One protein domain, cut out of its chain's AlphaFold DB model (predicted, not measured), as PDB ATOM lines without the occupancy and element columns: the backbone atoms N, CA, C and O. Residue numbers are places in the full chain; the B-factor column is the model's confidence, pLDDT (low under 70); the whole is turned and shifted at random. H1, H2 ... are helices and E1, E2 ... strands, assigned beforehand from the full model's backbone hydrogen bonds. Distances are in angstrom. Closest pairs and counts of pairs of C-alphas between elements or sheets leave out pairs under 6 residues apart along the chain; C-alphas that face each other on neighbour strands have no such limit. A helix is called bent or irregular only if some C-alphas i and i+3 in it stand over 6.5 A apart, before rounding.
ATOM      1  N   GLU A  54     -32.192   1.462 175.412       83.50
ATOM      2  CA  GLU A  54     -33.066   0.386 174.962       83.50
ATOM      3  C   GLU A  54     -33.346  -0.594 176.089       83.50
ATOM      4  O   GLU A  54     -32.517  -0.805 176.986       83.50
ATOM      5  N   LEU A  55     -34.509  -1.235 176.015       84.94
ATOM      6  CA  LEU A  55     -34.800  -2.369 176.869       84.94
ATOM      7  C   LEU A  55     -33.825  -3.512 176.546       84.94
ATOM      8  O   LEU A  55     -33.536  -3.797 175.376       84.94
ATOM      9  N   ALA A  56     -33.304  -4.165 177.584       85.19
ATOM     10  CA  ALA A  56     -32.417  -5.304 177.408       85.19
ATOM     11  C   ALA A  56     -33.128  -6.426 176.616       85.19
ATOM     12  O   ALA A  56     -34.316  -6.667 176.845       85.19
ATOM     13  N   PRO A  57     -32.440  -7.096 175.668       87.31
ATOM     14  CA  PRO A  57     -33.085  -8.056 174.772       87.31
ATOM     15  C   PRO A  57     -33.820  -9.190 175.493       87.31
ATOM     16  O   PRO A  57     -34.932  -9.524 175.117       87.31
ATOM     17  N   ASP A  58     -33.244  -9.732 176.565       85.81
ATOM     18  CA  ASP A  58     -33.844 -10.785 177.393       85.81
ATOM     19  C   ASP A  58     -35.179 -10.360 178.016       85.81
ATOM     20  O   ASP A  58     -36.122 -11.144 178.087       85.81
ATOM     21  N   VAL A  59     -35.279  -9.094 178.408       84.75
ATOM     22  CA  VAL A  59     -36.485  -8.512 179.002       84.75
ATOM     23  C   VAL A  59     -37.536  -8.269 177.925       84.75
ATOM     24  O   VAL A  59     -38.720  -8.501 178.148       84.75
ATOM     25  N   PHE A  60     -37.112  -7.813 176.746       89.44
ATOM     26  CA  PHE A  60     -38.010  -7.670 175.606       89.44
ATOM     27  C   PHE A  60     -38.599  -9.025 175.184       89.44
ATOM     28  O   PHE A  60     -39.810  -9.118 175.001       89.44
ATOM     29  N   GLU A  61     -37.781 -10.080 175.124       89.81
ATOM     30  CA  GLU A  61     -38.237 -11.451 174.849       89.81
ATOM     31  C   GLU A  61     -39.270 -11.934 175.884       89.81
ATOM     32  O   GLU A  61     -40.312 -12.485 175.521       89.81
ATOM     33  N   GLU A  62     -39.044 -11.670 177.175       86.38
ATOM     34  CA  GLU A  62     -40.012 -11.996 178.228       86.38
ATOM     35  C   GLU A  62     -41.348 -11.265 178.019       86.38
ATOM     36  O   GLU A  62     -42.413 -11.881 178.107       86.38
ATOM     37  N   ILE A  63     -41.306  -9.975 177.680       86.38
ATOM     38  CA  ILE A  63     -42.496  -9.160 177.407       86.38
ATOM     39  C   ILE A  63     -43.289  -9.718 176.221       86.38
ATOM     40  O   ILE A  63     -44.499  -9.927 176.342       86.38
ATOM     41  N   ILE A  64     -42.639  -9.983 175.084       90.81
ATOM     42  CA  ILE A  64     -43.351 -10.448 173.881       90.81
ATOM     43  C   ILE A  64     -43.857 -11.884 174.025       90.81
ATOM     44  O   ILE A  64     -44.886 -12.222 173.441       90.81
ATOM     45  N   SER A  65     -43.194 -12.717 174.840       87.94
ATOM     46  CA  SER A  65     -43.668 -14.072 175.148       87.94
ATOM     47  C   SER A  65     -45.027 -14.074 175.855       87.94
ATOM     48  O   SER A  65     -45.802 -15.016 175.706       87.94
ATOM     49  N   GLN A  66     -45.330 -13.001 176.592       84.69
ATOM     50  CA  GLN A  66     -46.570 -12.857 177.350       84.69
ATOM     51  C   GLN A  66     -47.618 -12.053 176.585       84.69
ATOM     52  O   GLN A  66     -48.795 -12.408 176.576       84.69
ATOM     53  N   PHE A  67     -47.205 -10.973 175.922       85.81
ATOM     54  CA  PHE A  67     -48.146 -10.023 175.334       85.81
ATOM     55  C   PHE A  67     -48.358 -10.170 173.830       85.81
ATOM     56  O   PHE A  67     -49.360  -9.644 173.336       85.81
ATOM     57  N   GLY A  68     -47.499 -10.934 173.152       89.62
ATOM     58  CA  GLY A  68     -47.457 -11.073 171.699       89.62
ATOM     59  C   GLY A  68     -46.307 -10.275 171.079       89.62
ATOM     60  O   GLY A  68     -45.778  -9.341 171.682       89.62
ATOM     61  N   LYS A  69     -45.902 -10.659 169.860       92.94
ATOM     62  CA  LYS A  69     -44.858  -9.946 169.114       92.94
ATOM     63  C   LYS A  69     -45.443  -8.663 168.494       92.94
ATOM     64  O   LYS A  69     -46.374  -8.777 167.698       92.94
ATOM     65  N   PRO A  70     -44.904  -7.474 168.814       94.62
ATOM     66  CA  PRO A  70     -45.295  -6.214 168.188       94.62
ATOM     67  C   PRO A  70     -44.830  -6.132 166.730       94.62
ATOM     68  O   PRO A  70     -43.802  -6.695 166.346       94.62
ATOM     69  N   GLU A  71     -45.595  -5.407 165.922       94.94
ATOM     70  CA  GLU A  71     -45.330  -5.170 164.500       94.94
ATOM     71  C   GLU A  71     -44.433  -3.956 164.263       94.94
ATOM     72  O   GLU A  71     -43.687  -3.922 163.282       94.94
ATOM     73  N   ILE A  72     -44.536  -2.948 165.134       95.19
ATOM     74  CA  ILE A  72     -43.832  -1.673 165.009       95.19
ATOM     75  C   ILE A  72     -43.315  -1.188 166.361       95.19
ATOM     76  O   ILE A  72     -44.027  -1.256 167.365       95.19
ATOM     77  N   ASP A  73     -42.094  -0.660 166.365       94.75
ATOM     78  CA  ASP A  73     -41.515   0.069 167.488       94.75
ATOM     79  C   ASP A  73     -41.746   1.568 167.283       94.75
ATOM     80  O   ASP A  73     -41.250   2.160 166.326       94.75
ATOM     81  N   LEU A  74     -42.553   2.187 168.139       93.06
ATOM     82  CA  LEU A  74     -42.885   3.596 167.984       93.06
ATOM     83  C   LEU A  74     -41.702   4.487 168.371       93.06
ATOM     84  O   LEU A  74     -41.447   5.457 167.688       93.06
ATOM     85  N   PHE A  75     -40.938   4.173 169.414       89.56
ATOM     86  CA  PHE A  75     -39.964   5.124 169.964       89.56
ATOM     87  C   PHE A  75     -38.540   4.594 169.817       89.56
ATOM     88  O   PHE A  75     -37.877   4.294 170.811       89.56
ATOM     89  N   ALA A  76     -38.072   4.488 168.570       90.31
ATOM     90  CA  ALA A  76     -36.786   3.876 168.258       90.31
ATOM     91  C   ALA A  76     -35.953   4.638 167.212       90.31
ATOM     92  O   ALA A  76     -36.364   5.591 166.553       90.31
ATOM     93  N   SER A  77     -34.713   4.206 167.067       88.06
ATOM     94  CA  SER A  77     -33.845   4.475 165.932       88.06
ATOM     95  C   SER A  77     -33.510   3.149 165.252       88.06
ATOM     96  O   SER A  77     -33.699   2.066 165.816       88.06
ATOM     97  N   ARG A  78     -32.934   3.208 164.047       88.44
ATOM     98  CA  ARG A  78     -32.399   2.017 163.365       88.44
ATOM     99  C   ARG A  78     -31.432   1.228 164.251       88.44
ATOM    100  O   ARG A  78     -31.277   0.021 164.091       88.44
ATOM    101  N   ALA A  79     -30.755   1.915 165.167       86.31
ATOM    102  CA  ALA A  79     -29.752   1.324 166.025       86.31
ATOM    103  C   ALA A  79     -30.367   0.443 167.128       86.31
ATOM    104  O   ALA A  79     -29.728  -0.542 167.508       86.31
ATOM    105  N   ASN A  80     -31.561   0.776 167.633       89.06
ATOM    106  CA  ASN A  80     -32.125   0.182 168.851       89.06
ATOM    107  C   ASN A  80     -33.548  -0.397 168.712       89.06
ATOM    108  O   ASN A  80     -34.078  -0.914 169.699       89.06
ATOM    109  N   THR A  81     -34.148  -0.327 167.519       92.31
ATOM    110  CA  THR A  81     -35.487  -0.873 167.266       92.31
ATOM    111  C   THR A  81     -35.607  -2.334 167.696       92.31
ATOM    112  O   THR A  81     -34.714  -3.156 167.460       92.31
ATOM    113  N   LYS A  82     -36.740  -2.669 168.319       93.06
ATOM    114  CA  LYS A  82     -37.104  -4.048 168.679       93.06
ATOM    115  C   LYS A  82     -38.019  -4.723 167.655       93.06
ATOM    116  O   LYS A  82     -38.398  -5.883 167.827       93.06
ATOM    117  N   CYS A  83     -38.373  -4.007 166.591       93.75
ATOM    118  CA  CYS A  83     -39.271  -4.461 165.538       93.75
ATOM    119  C   CYS A  83     -38.669  -4.215 164.149       93.75
ATOM    120  O   CYS A  83     -37.816  -3.346 163.968       93.75
ATOM    121  N   ASP A  84     -39.162  -4.950 163.149       91.81
ATOM    122  CA  ASP A  84     -38.735  -4.779 161.751       91.81
ATOM    123  C   ASP A  84     -39.166  -3.413 161.188       91.81
ATOM    124  O   ASP A  84     -38.507  -2.843 160.322       91.81
ATOM    125  N   ARG A  85     -40.280  -2.876 161.698       95.00
ATOM    126  CA  ARG A  85     -40.781  -1.534 161.398       95.00
ATOM    127  C   ARG A  85     -40.574  -0.655 162.621       95.00
ATOM    128  O   ARG A  85     -40.837  -1.096 163.737       95.00
ATOM    129  N   PHE A  86     -40.184   0.596 162.417       94.81
ATOM    130  CA  PHE A  86     -40.068   1.551 163.512       94.81
ATOM    131  C   PHE A  86     -40.368   2.982 163.080       94.81
ATOM    132  O   PHE A  86     -40.275   3.323 161.898       94.81
ATOM    133  N   CYS A  87     -40.730   3.815 164.046       91.69
ATOM    134  CA  CYS A  87     -40.767   5.264 163.916       91.69
ATOM    135  C   CYS A  87     -39.557   5.860 164.634       91.69
ATOM    136  O   CYS A  87     -39.041   5.273 165.585       91.69
ATOM    137  N   SER A  88     -39.074   6.995 164.131       88.62
ATOM    138  CA  SER A  88     -37.917   7.671 164.702       88.62
ATOM    139  C   SER A  88     -38.115   9.168 164.703       88.62
ATOM    140  O   SER A  88     -38.410   9.739 163.667       88.62
ATOM    141  N   TRP A  89     -37.832   9.818 165.828       78.38
ATOM    142  CA  TRP A  89     -37.943  11.274 165.967       78.38
ATOM    143  C   TRP A  89     -37.087  12.070 164.958       78.38
ATOM    144  O   TRP A  89     -37.335  13.245 164.678       78.38
ATOM    145  N   GLY A  90     -36.037  11.443 164.416       77.38
ATOM    146  CA  GLY A  90     -35.156  12.015 163.403       77.38
ATOM    147  C   GLY A  90     -35.465  11.532 161.987       77.38
ATOM    148  O   GLY A  90     -36.156  10.546 161.759       77.38
ATOM    149  N   ARG A  91     -34.876  12.207 160.994       80.06
ATOM    150  CA  ARG A  91     -34.847  11.685 159.622       80.06
ATOM    151  C   ARG A  91     -33.993  10.418 159.583       80.06
ATOM    152  O   ARG A  91     -32.769  10.516 159.594       80.06
ATOM    153  N   ASP A  92     -34.644   9.270 159.476       85.94
ATOM    154  CA  ASP A  92     -34.023   7.988 159.154       85.94
ATOM    155  C   ASP A  92     -34.689   7.437 157.881       85.94
ATOM    156  O   ASP A  92     -35.919   7.406 157.819       85.94
ATOM    157  N   PRO A  93     -33.924   7.046 156.844       89.00
ATOM    158  CA  PRO A  93     -34.509   6.559 155.598       89.00
ATOM    159  C   PRO A  93     -35.237   5.212 155.730       89.00
ATOM    160  O   PRO A  93     -36.018   4.886 154.840       89.00
ATOM    161  N   ASP A  94     -35.022   4.463 156.816       90.75
ATOM    162  CA  ASP A  94     -35.694   3.179 157.067       90.75
ATOM    163  C   ASP A  94     -36.847   3.315 158.077       90.75
ATOM    164  O   ASP A  94     -37.591   2.356 158.290       90.75
ATOM    165  N   ALA A  95     -37.025   4.491 158.693       92.06
ATOM    166  CA  ALA A  95     -38.154   4.738 159.582       92.06
ATOM    167  C   ALA A  95     -39.452   4.919 158.782       92.06
ATOM    168  O   ALA A  95     -39.503   5.619 157.770       92.06
ATOM    169  N   ILE A  96     -40.539   4.339 159.291       93.12
ATOM    170  CA  ILE A  96     -41.883   4.461 158.713       93.12
ATOM    171  C   ILE A  96     -42.408   5.897 158.830       93.12
ATOM    172  O   ILE A  96     -43.139   6.362 157.955       93.12
ATOM    173  N   ALA A  97     -42.050   6.600 159.906       89.25
ATOM    174  CA  ALA A  97     -42.418   7.993 160.122       89.25
ATOM    175  C   ALA A  97     -41.409   8.707 161.027       89.25
ATOM    176  O   ALA A  97     -40.758   8.072 161.858       89.25
ATOM    177  N   ILE A  98     -41.338  10.035 160.866       83.81
ATOM    178  CA  ILE A  98     -40.527  10.935 161.704       83.81
ATOM    179  C   ILE A  98     -41.237  11.256 163.036       83.81
ATOM    180  O   ILE A  98     -40.609  11.600 164.028       83.81
ATOM    181  N   ASP A  99     -42.569  11.190 163.047       84.50
ATOM    182  CA  ASP A  99     -43.391  11.432 164.234       84.50
ATOM    183  C   ASP A  99     -44.390  10.281 164.377       84.50
ATOM    184  O   ASP A  99     -45.264  10.072 163.531       84.50
ATOM    185  N   GLU A 100     -44.271   9.545 165.472       85.19
ATOM    186  CA  GLU A 100     -45.100   8.402 165.850       85.19
ATOM    187  C   GLU A 100     -46.582   8.765 165.911       85.19
ATOM    188  O   GLU A 100     -47.470   7.942 165.676       85.19
ATOM    189  N   PHE A 101     -46.885  10.019 166.237       87.88
ATOM    190  CA  PHE A 101     -48.249  10.495 166.370       87.88
ATOM    191  C   PHE A 101     -48.916  10.769 165.021       87.88
ATOM    192  O   PHE A 101     -50.143  10.892 164.997       87.88
ATOM    193  N   THR A 102     -48.158  10.800 163.922       87.75
ATOM    194  CA  THR A 102     -48.691  11.019 162.566       87.75
ATOM    195  C   THR A 102     -49.221   9.754 161.901       87.75
ATOM    196  O   THR A 102     -50.024   9.856 160.976       87.75
ATOM    197  N   ILE A 103     -48.824   8.574 162.380       89.69
ATOM    198  CA  ILE A 103     -49.337   7.302 161.865       89.69
ATOM    199  C   ILE A 103     -50.645   6.913 162.558       89.69
ATOM    200  O   ILE A 103     -50.879   7.256 163.725       89.69
ATOM    201  N   ASP A 104     -51.499   6.186 161.842       89.69
ATOM    202  CA  ASP A 104     -52.667   5.554 162.448       89.69
ATOM    203  C   ASP A 104     -52.214   4.385 163.334       89.69
ATOM    204  O   ASP A 104     -51.321   3.632 162.954       89.69
ATOM    205  N   TRP A 105     -52.778   4.283 164.537       90.62
ATOM    206  CA  TRP A 105     -52.497   3.202 165.491       90.62
ATOM    207  C   TRP A 105     -53.642   2.183 165.547       90.62
ATOM    208  O   TRP A 105     -53.554   1.210 166.295       90.62
ATOM    209  N   ASN A 106     -54.717   2.407 164.787       85.12
ATOM    210  CA  ASN A 106     -55.798   1.443 164.638       85.12
ATOM    211  C   ASN A 106     -55.264   0.161 163.995       85.12
ATOM    212  O   ASN A 106     -54.510   0.221 163.027       85.12
ATOM    213  N   ASP A 107     -55.660  -0.988 164.543       85.81
ATOM    214  CA  ASP A 107     -55.313  -2.324 164.040       85.81
ATOM    215  C   ASP A 107     -53.804  -2.630 163.931       85.81
ATOM    216  O   ASP A 107     -53.426  -3.605 163.286       85.81
ATOM    217  N   ILE A 108     -52.935  -1.841 164.576       89.81
ATOM    218  CA  ILE A 108     -51.491  -2.108 164.650       89.81
ATOM    219  C   ILE A 108     -51.127  -2.499 166.076       89.81
ATOM    220  O   ILE A 108     -51.313  -1.708 167.003       89.81
ATOM    221  N   HIS A 109     -50.531  -3.679 166.255       91.94
ATOM    222  CA  HIS A 109     -49.987  -4.068 167.553       91.94
ATOM    223  C   HIS A 109     -48.594  -3.458 167.756       91.94
ATOM    224  O   HIS A 109     -47.594  -3.974 167.253       91.94
ATOM    225  N   PHE A 110     -48.511  -2.338 168.472       94.50
ATOM    226  CA  PHE A 110     -47.261  -1.583 168.614       94.50
ATOM    227  C   PHE A 110     -46.494  -1.888 169.909       94.50
ATOM    228  O   PHE A 110     -47.055  -2.352 170.903       94.50
ATOM    229  N   TYR A 111     -45.208  -1.545 169.915       94.69
ATOM    230  CA  TYR A 111     -44.361  -1.429 171.099       94.69
ATOM    231  C   TYR A 111     -43.917   0.023 171.293       94.69
ATOM    232  O   TYR A 111     -43.604   0.717 170.330       94.69
ATOM    233  N   ALA A 112     -43.920   0.499 172.536       92.12
ATOM    234  CA  ALA A 112     -43.512   1.854 172.881       92.12
ATOM    235  C   ALA A 112     -42.699   1.869 174.177       92.12
ATOM    236  O   ALA A 112     -43.253   1.719 175.272       92.12
ATOM    237  N   PHE A 113     -41.391   2.101 174.058       90.00
ATOM    238  CA  PHE A 113     -40.524   2.412 175.192       90.00
ATOM    239  C   PHE A 113     -40.349   3.926 175.314       90.00
ATOM    240  O   PHE A 113     -39.605   4.552 174.565       90.00
ATOM    241  N   LEU A 114     -41.116   4.535 176.217       81.88
ATOM    242  CA  LEU A 114     -41.392   5.969 176.148       81.88
ATOM    243  C   LEU A 114     -40.358   6.832 176.883       81.88
ATOM    244  O   LEU A 114     -40.075   6.569 178.058       81.88
ATOM    245  N   PRO A 115     -39.911   7.956 176.286       77.81
ATOM    246  CA  PRO A 115     -39.325   9.043 177.057       77.81
ATOM    247  C   PRO A 115     -40.395   9.702 177.942       77.81
ATOM    248  O   PRO A 115     -41.580   9.744 177.601       77.81
ATOM    249  N   PHE A 116     -39.975  10.256 179.083       74.31
ATOM    250  CA  PHE A 116     -40.889  10.768 180.114       74.31
ATOM    251  C   PHE A 116     -41.876  11.822 179.588       74.31
ATOM    252  O   PHE A 116     -43.070  11.768 179.882       74.31
ATOM    253  N   SER A 117     -41.395  12.741 178.748       78.31
ATOM    254  CA  SER A 117     -42.199  13.813 178.151       78.31
ATOM    255  C   SER A 117     -43.315  13.306 177.229       78.31
ATOM    256  O   SER A 117     -44.297  14.015 177.020       78.31
ATOM    257  N   MET A 118     -43.208  12.080 176.701       84.62
ATOM    258  CA  MET A 118     -44.171  11.519 175.745       84.62
ATOM    259  C   MET A 118     -45.227  10.620 176.391       84.62
ATOM    260  O   MET A 118     -46.174  10.222 175.710       84.62
ATOM    261  N   ILE A 119     -45.120  10.328 177.693       82.62
ATOM    262  CA  ILE A 119     -46.035   9.412 178.391       82.62
ATOM    263  C   ILE A 119     -47.486   9.885 178.270       82.62
ATOM    264  O   ILE A 119     -48.328   9.151 177.758       82.62
ATOM    265  N   LEU A 120     -47.782  11.119 178.691       83.31
ATOM    266  CA  LEU A 120     -49.158  11.630 178.704       83.31
ATOM    267  C   LEU A 120     -49.766  11.657 177.299       83.31
ATOM    268  O   LEU A 120     -50.861  11.141 177.095       83.31
ATOM    269  N   ARG A 121     -49.026  12.185 176.318       87.19
ATOM    270  CA  ARG A 121     -49.486  12.282 174.926       87.19
ATOM    271  C   ARG A 121     -49.770  10.901 174.326       87.19
ATOM    272  O   ARG A 121     -50.801  10.721 173.678       87.19
ATOM    273  N   THR A 122     -48.897   9.924 174.582       88.69
ATOM    274  CA  THR A 122     -49.068   8.535 174.122       88.69
ATOM    275  C   THR A 122     -50.307   7.903 174.736       88.69
ATOM    276  O   THR A 122     -51.154   7.395 174.007       88.69
ATOM    277  N   LEU A 123     -50.464   7.991 176.059       87.62
ATOM    278  CA  LEU A 123     -51.624   7.432 176.754       87.62
ATOM    279  C   LEU A 123     -52.936   8.068 176.281       87.62
ATOM    280  O   LEU A 123     -53.907   7.353 176.037       87.62
ATOM    281  N   THR A 124     -52.965   9.390 176.086       88.19
ATOM    282  CA  THR A 124     -54.135  10.083 175.535       88.19
ATOM    283  C   THR A 124     -54.488   9.563 174.146       88.19
ATOM    284  O   THR A 124     -55.660   9.286 173.894       88.19
ATOM    285  N   LYS A 125     -53.498   9.381 173.258       89.81
ATOM    286  CA  LYS A 125     -53.749   8.838 171.917       89.81
ATOM    287  C   LYS A 125     -54.280   7.405 171.986       89.81
ATOM    288  O   LYS A 125     -55.304   7.143 171.365       89.81
ATOM    289  N   ILE A 126     -53.659   6.526 172.781       89.19
ATOM    290  CA  ILE A 126     -54.111   5.133 172.979       89.19
ATOM    291  C   ILE A 126     -55.580   5.092 173.388       89.19
ATOM    292  O   ILE A 126     -56.362   4.364 172.786       89.19
ATOM    293  N   ILE A 127     -55.966   5.894 174.383       86.69
ATOM    294  CA  ILE A 127     -57.346   5.938 174.880       86.69
ATOM    295  C   ILE A 127     -58.295   6.467 173.800       86.69
ATOM    296  O   ILE A 127     -59.375   5.912 173.605       86.69
ATOM    297  N   HIS A 128     -57.903   7.535 173.101       87.19
ATOM    298  CA  HIS A 128     -58.755   8.197 172.117       87.19
ATOM    299  C   HIS A 128     -59.062   7.305 170.910       87.19
ATOM    300  O   HIS A 128     -60.215   7.223 170.495       87.19
ATOM    301  N   VAL A 129     -58.045   6.624 170.375       88.50
ATOM    302  CA  VAL A 129     -58.187   5.770 169.183       88.50
ATOM    303  C   VAL A 129     -58.392   4.292 169.527       88.50
ATOM    304  O   VAL A 129     -58.529   3.472 168.636       88.50
ATOM    305  N   ARG A 130     -58.437   3.942 170.820       86.50
ATOM    306  CA  ARG A 130     -58.524   2.553 171.314       86.50
ATOM    307  C   ARG A 130     -57.427   1.645 170.742       86.50
ATOM    308  O   ARG A 130     -57.671   0.481 170.442       86.50
ATOM    309  N   ALA A 131     -56.216   2.184 170.611       89.06
ATOM    310  CA  ALA A 131     -55.083   1.438 170.074       89.06
ATOM    311  C   ALA A 131     -54.693   0.266 170.986       89.06
ATOM    312  O   ALA A 131     -54.816   0.346 172.214       89.06
ATOM    313  N   GLN A 132     -54.152  -0.793 170.386       88.81
ATOM    314  CA  GLN A 132     -53.654  -1.956 171.113       88.81
ATOM    315  C   GLN A 132     -52.131  -2.022 171.047       88.81
ATOM    316  O   GLN A 132     -51.543  -1.914 169.977       88.81
ATOM    317  N   GLY A 133     -51.471  -2.240 172.180       90.94
ATOM    318  CA  GLY A 133     -50.014  -2.290 172.183       90.94
ATOM    319  C   GLY A 133     -49.387  -2.465 173.553       90.94
ATOM    320  O   GLY A 133     -50.062  -2.489 174.588       90.94
ATOM    321  N   ILE A 134     -48.069  -2.596 173.528       92.12
ATOM    322  CA  ILE A 134     -47.207  -2.775 174.687       92.12
ATOM    323  C   ILE A 134     -46.524  -1.445 174.973       92.12
ATOM    324  O   ILE A 134     -45.772  -0.922 174.156       92.12
ATOM    325  N   VAL A 135     -46.761  -0.911 176.164       90.19
ATOM    326  CA  VAL A 135     -46.185   0.349 176.618       90.19
ATOM    327  C   VAL A 135     -45.296   0.085 177.821       90.19
ATOM    328  O   VAL A 135     -45.740  -0.458 178.834       90.19
ATOM    329  N   VAL A 136     -44.042   0.507 177.730       88.00
ATOM    330  CA  VAL A 136     -43.072   0.441 178.819       88.00
ATOM    331  C   VAL A 136     -42.768   1.867 179.268       88.00
ATOM    332  O   VAL A 136     -42.261   2.673 178.487       88.00
ATOM    333  N   VAL A 137     -43.092   2.188 180.525       81.56
ATOM    334  CA  VAL A 137     -42.878   3.524 181.115       81.56
ATOM    335  C   VAL A 137     -41.964   3.473 182.332       81.56
ATOM    336  O   VAL A 137     -42.058   2.528 183.125       81.56
ATOM    337  N   PRO A 138     -41.104   4.488 182.531       74.06
ATOM    338  CA  PRO A 138     -40.365   4.645 183.775       74.06
ATOM    339  C   PRO A 138     -41.320   4.947 184.942       74.06
ATOM    340  O   PRO A 138     -42.257   5.736 184.821       74.06
ATOM    341  N   LEU A 139     -41.067   4.326 186.091       67.50
ATOM    342  CA  LEU A 139     -41.781   4.475 187.355       67.50
ATOM    343  C   LEU A 139     -40.779   4.873 188.447       67.50
ATOM    344  O   LEU A 139     -39.923   4.081 188.843       67.50
ATOM    345  N   TRP A 140     -40.927   6.088 188.971       62.28
ATOM    346  CA  TRP A 140     -40.158   6.572 190.117       62.28
ATOM    347  C   TRP A 140     -40.922   6.283 191.407       62.28
ATOM    348  O   TRP A 140     -41.929   6.927 191.699       62.28
ATOM    349  N   LEU A 141     -40.459   5.306 192.187       52.72
ATOM    350  CA  LEU A 141     -40.985   5.050 193.526       52.72
ATOM    351  C   LEU A 141     -39.963   5.536 194.543       52.72
ATOM    352  O   LEU A 141     -39.093   4.749 194.882       52.72
ATOM    353  N   ALA A 142     -40.098   6.791 194.993       49.31
ATOM    354  CA  ALA A 142     -39.386   7.505 196.075       49.31
ATOM    355  C   ALA A 142     -37.849   7.341 196.186       49.31
ATOM    356  O   ALA A 142     -37.143   8.337 196.258       49.31
ATOM    357  N   GLU A 143     -37.331   6.117 196.191       50.44
ATOM    358  CA  GLU A 143     -35.921   5.755 196.340       50.44
ATOM    359  C   GLU A 143     -35.425   4.760 195.264       50.44
ATOM    360  O   GLU A 143     -34.235   4.475 195.221       50.44
ATOM    361  N   ASN A 144     -36.289   4.251 194.367       54.16
ATOM    362  CA  ASN A 144     -35.918   3.295 193.314       54.16
ATOM    363  C   ASN A 144     -36.488   3.664 191.936       54.16
ATOM    364  O   ASN A 144     -37.659   4.034 191.797       54.16
ATOM    365  N   PHE A 145     -35.653   3.497 190.908       55.25
ATOM    366  CA  PHE A 145     -36.044   3.601 189.506       55.25
ATOM    367  C   PHE A 145     -36.483   2.228 188.986       55.25
ATOM    368  O   PHE A 145     -35.688   1.287 188.969       55.25
ATOM    369  N   CYS A 146     -37.740   2.113 188.565       62.53
ATOM    370  CA  CYS A 146     -38.303   0.880 188.022       62.53
ATOM    371  C   CYS A 146     -38.993   1.147 186.681       62.53
ATOM    372  O   CYS A 146     -39.328   2.286 186.383       62.53
ATOM    373  N   TYR A 147     -39.284   0.112 185.895       65.69
ATOM    374  CA  TYR A 147     -40.218   0.233 184.767       65.69
ATOM    375  C   TYR A 147     -41.522  -0.495 185.047       65.69
ATOM    376  O   TYR A 147     -41.546  -1.529 185.724       65.69
ATOM    377  N   LYS A 148     -42.605   0.050 184.496       72.62
ATOM    378  CA  LYS A 148     -43.909  -0.600 184.446       72.62
ATOM    379  C   LYS A 148     -44.233  -0.934 182.996       72.62
ATOM    380  O   LYS A 148     -44.253  -0.046 182.146       72.62
ATOM    381  N   VAL A 149     -44.498  -2.211 182.740       72.19
ATOM    382  CA  VAL A 149     -44.968  -2.700 181.441       72.19
ATOM    383  C   VAL A 149     -46.485  -2.800 181.491       72.19
ATOM    384  O   VAL A 149     -47.052  -3.337 182.446       72.19
ATOM    385  N   MET A 150     -47.147  -2.244 180.486       78.50
ATOM    386  CA  MET A 150     -48.598  -2.152 180.399       78.50
ATOM    387  C   MET A 150     -49.036  -2.607 179.013       78.50
ATOM    388  O   MET A 150     -48.561  -2.075 178.011       78.50
ATOM    389  N   LYS A 151     -49.959  -3.565 178.959       77.00
ATOM    390  CA  LYS A 151     -50.670  -3.921 177.732       77.00
ATOM    391  C   LYS A 151     -51.985  -3.155 177.671       77.00
ATOM    392  O   LYS A 151     -52.767  -3.174 178.625       77.00
ATOM    393  N   TYR A 152     -52.228  -2.499 176.544       74.69
ATOM    394  CA  TYR A 152     -53.482  -1.812 176.245       74.69
ATOM    395  C   TYR A 152     -54.258  -2.571 175.166       74.69
ATOM    396  O   TYR A 152     -53.660  -3.092 174.224       74.69
ATOM    397  N   GLY A 153     -55.584  -2.616 175.314       65.75
ATOM    398  CA  GLY A 153     -56.522  -3.106 174.303       65.75
ATOM    399  C   GLY A 153     -57.921  -2.507 174.497       65.75
ATOM    400  O   GLY A 153     -58.091  -1.725 175.430       65.75
ATOM    401  N   ASP A 154     -58.880  -2.885 173.637       56.38
ATOM    402  CA  ASP A 154     -60.175  -2.258 173.239       56.38
ATOM    403  C   ASP A 154     -60.961  -1.329 174.186       56.38
ATOM    404  O   ASP A 154     -61.878  -0.638 173.737       56.38
ATOM    405  N   SER A 155     -60.655  -1.249 175.476       51.59
ATOM    406  CA  SER A 155     -61.176  -0.167 176.312       51.59
ATOM    407  C   SER A 155     -60.365   0.220 177.551       51.59
ATOM    408  O   SER A 155     -60.726   1.231 178.134       51.59
ATOM    409  N   LEU A 156     -59.294  -0.473 177.965       56.53
ATOM    410  CA  LEU A 156     -58.538  -0.157 179.194       56.53
ATOM    411  C   LEU A 156     -57.193  -0.915 179.254       56.53
ATOM    412  O   LEU A 156     -56.901  -1.771 178.419       56.53
ATOM    413  N   LEU A 157     -56.384  -0.593 180.270       57.19
ATOM    414  CA  LEU A 157     -55.180  -1.336 180.666       57.19
ATOM    415  C   LEU A 157     -55.582  -2.798 180.936       57.19
ATOM    416  O   LEU A 157     -56.311  -3.062 181.890       57.19
ATOM    417  N   GLN A 158     -55.173  -3.721 180.066       53.69
ATOM    418  CA  GLN A 158     -55.611  -5.118 180.124       53.69
ATOM    419  C   GLN A 158     -54.791  -5.904 181.141       53.69
ATOM    420  O   GLN A 158     -55.348  -6.619 181.967       53.69
ATOM    421  N   GLU A 159     -53.473  -5.724 181.119       53.06
ATOM    422  CA  GLU A 159     -52.542  -6.424 181.998       53.06
ATOM    423  C   GLU A 159     -51.352  -5.510 182.313       53.06
ATOM    424  O   GLU A 159     -50.801  -4.847 181.429       53.06
ATOM    425  N   SER A 160     -50.951  -5.454 183.584       51.03
ATOM    426  CA  SER A 160     -49.688  -4.837 183.994       51.03
ATOM    427  C   SER A 160     -48.744  -5.923 184.477       51.03
ATOM    428  O   SER A 160     -49.031  -6.563 185.492       51.03
ATOM    429  N   LEU A 161     -47.622  -6.105 183.786       51.56
ATOM    430  CA  LEU A 161     -46.564  -6.964 184.293       51.56
ATOM    431  C   LEU A 161     -45.787  -6.278 185.419       51.56
ATOM    432  O   LEU A 161     -45.806  -5.052 185.570       51.56
ATOM    433  N   ALA A 162     -45.159  -7.123 186.236       53.50
ATOM    434  CA  ALA A 162     -44.453  -6.797 187.465       53.50
ATOM    435  C   ALA A 162     -43.506  -5.591 187.338       53.50
ATOM    436  O   ALA A 162     -42.962  -5.286 186.277       53.50
ATOM    437  N   ARG A 163     -43.286  -4.911 188.469       51.91
ATOM    438  CA  ARG A 163     -42.300  -3.835 188.571       51.91
ATOM    439  C   ARG A 163     -40.921  -4.386 188.193       51.91
ATOM    440  O   ARG A 163     -40.400  -5.247 188.900       51.91
ATOM    441  N   LEU A 164     -40.303  -3.855 187.143       57.38
ATOM    442  CA  LEU A 164     -38.894  -4.111 186.834       57.38
ATOM    443  C   LEU A 164     -38.043  -3.288 187.816       57.38
ATOM    444  O   LEU A 164     -37.566  -2.216 187.458       57.38
ATOM    445  N   CYS A 165     -37.969  -3.719 189.082       47.28
ATOM    446  CA  CYS A 165     -37.408  -2.926 190.187       47.28
ATOM    447  C   CYS A 165     -36.003  -3.326 190.662       47.28
ATOM    448  O   CYS A 165     -35.482  -2.646 191.538       47.28
ATOM    449  N   GLU A 166     -35.344  -4.363 190.130       42.62
ATOM    450  CA  GLU A 166     -34.030  -4.753 190.672       42.62
ATOM    451  C   GLU A 166     -32.948  -5.095 189.648       42.62
ATOM    452  O   GLU A 166     -32.959  -6.146 189.014       42.62
ATOM    453  N   LYS A 167     -31.907  -4.249 189.682       42.44
ATOM    454  CA  LYS A 167     -30.576  -4.328 189.054       42.44
ATOM    455  C   LYS A 167     -30.454  -3.532 187.761       42.44
ATOM    456  O   LYS A 167     -31.348  -3.497 186.928       42.44
ATOM    457  N   LYS A 168     -29.267  -2.939 187.598       45.94
ATOM    458  CA  LYS A 168     -28.705  -2.233 186.428       45.94
ATOM    459  C   LYS A 168     -28.655  -3.090 185.136       45.94
ATOM    460  O   LYS A 168     -27.701  -3.007 184.376       45.94
ATOM    461  N   ARG A 169     -29.628  -3.983 184.931       51.34
ATOM    462  CA  ARG A 169     -29.696  -5.027 183.901       51.34
ATOM    463  C   ARG A 169     -30.753  -4.758 182.829       51.34
ATOM    464  O   ARG A 169     -30.667  -5.365 181.774       51.34
ATOM    465  N   TYR A 170     -31.717  -3.872 183.086       58.53
ATOM    466  CA  TYR A 170     -32.907  -3.719 182.236       58.53
ATOM    467  C   TYR A 170     -32.772  -2.676 181.128       58.53
ATOM    468  O   TYR A 170     -33.452  -2.785 180.114       58.53
ATOM    469  N   ILE A 171     -31.896  -1.689 181.310       55.19
ATOM    470  CA  ILE A 171     -31.620  -0.651 180.314       55.19
ATOM    471  C   ILE A 171     -30.192  -0.833 179.847       55.19
ATOM    472  O   ILE A 171     -29.272  -0.879 180.670       55.19
ATOM    473  N   ARG A 172     -29.997  -0.883 178.535       55.31
ATOM    474  CA  ARG A 172     -28.677  -0.667 177.955       55.31
ATOM    475  C   ARG A 172     -28.581   0.785 177.524       55.31
ATOM    476  O   ARG A 172     -29.361   1.227 176.688       55.31
ATOM    477  N   PHE A 173     -27.632   1.504 178.111       50.22
ATOM    478  CA  PHE A 173     -27.129   2.745 177.540       50.22
ATOM    479  C   PHE A 173     -26.129   2.341 176.464       50.22
ATOM    480  O   PHE A 173     -25.160   1.633 176.765       50.22
ATOM    481  N   ARG A 174     -26.382   2.703 175.206       46.84
ATOM    482  CA  ARG A 174     -25.348   2.567 174.185       46.84
ATOM    483  C   ARG A 174     -24.383   3.731 174.332       46.84
ATOM    484  O   ARG A 174     -24.726   4.863 174.034       46.84
TER     485      ARG A 174
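Overview. This is residues 54 to 174 of the 176 residues of the protein "Reverse transcriptase and recombinase" of Lasius niger (UniProt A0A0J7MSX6). A twisted sheet of four strands has one helix over each face: H1 covers one face and H2 the other, as three layers. A long stretch with no named element, residues 68 to 109, loops beyond the E1 edge of the sheet, and the short strand E5 lies beside the first printed residues. The printed part has 121 residues, under half of them in named elements, in the order H1 E1 H2 E2 E3 E4 E5. The sheet is mixed, E1 E2 E3 E4 across, and the class is mixed, helices and strands. The whole is compact, with a radius of gyration of the C-alphas of 13.8 A and spans of 37 by 35 by 28 A.

Arrangement. Start at residues 54 to 55, which pair antiparallel with residues 171 to 172 of E5, residues 171 to 173; E5 pairs with no named strand. Next comes H1, residues 57 to 67, on the sheet of E1, residues 110 to 113, E2, residues 133 to 141, E3, residues 144 to 153, and E4, residues 156 to 164. H1's height over the sheet is 9.2 A, and its closest C-alphas to E3 are those of Phe 67 and Lys 151, 7.0 A apart. It runs slantwise to the strands, only just, at 33 degrees to E3 on the local plane. E1, H2, residues 116 to 129, and E2 make a strand-helix-strand unit, two parallel neighbours with a helix between, its crossover right-handed; look for N 112 and O 134 of E1 and E2, 2.8 A apart. H2 is on the opposite face from H1, over E2 and E3, at a height of 9.4 A; the closest C-alphas of H2 and E2 are those of Phe 116 and Pro 138, 7.2 A apart. E2, E3 and E4 form a meander, each strand the antiparallel neighbour of the one before. The hairpin E2 and E3 has N 139 and O 146 at 2.7 A; the hairpin E3 and E4 has N 158 and O 151 at 2.9 A. Every O i to N i+4 pair of H1 is within hydrogen-bond range, and 8 of 10 in H2.

Along the chain. Find C-alpha 57 at (-33.085, -8.056, 174.772); from there H1 runs 15.2 A. H2 runs 21.1 A and is irregular: C-alphas 117 and 120 are 7.3 A apart. E2 measures 24.3 A and E3 28.8 A. E4, 21.4 A long, bends by 57 degrees at residue 159. E5 ends at C-alpha 173, (-27.129, 2.745, 177.540).

Size, cuts and confidence. The C-alphas of Pro 93 and Ala 142, 40.8 A apart, are the two farthest apart. The printed part has no cut. The link from H1 to E1 is long, 42 residues. Confidence is under 70 in residues 139 to 147 and 153 to 174; the mean pLDDT of the printed part is 78.7.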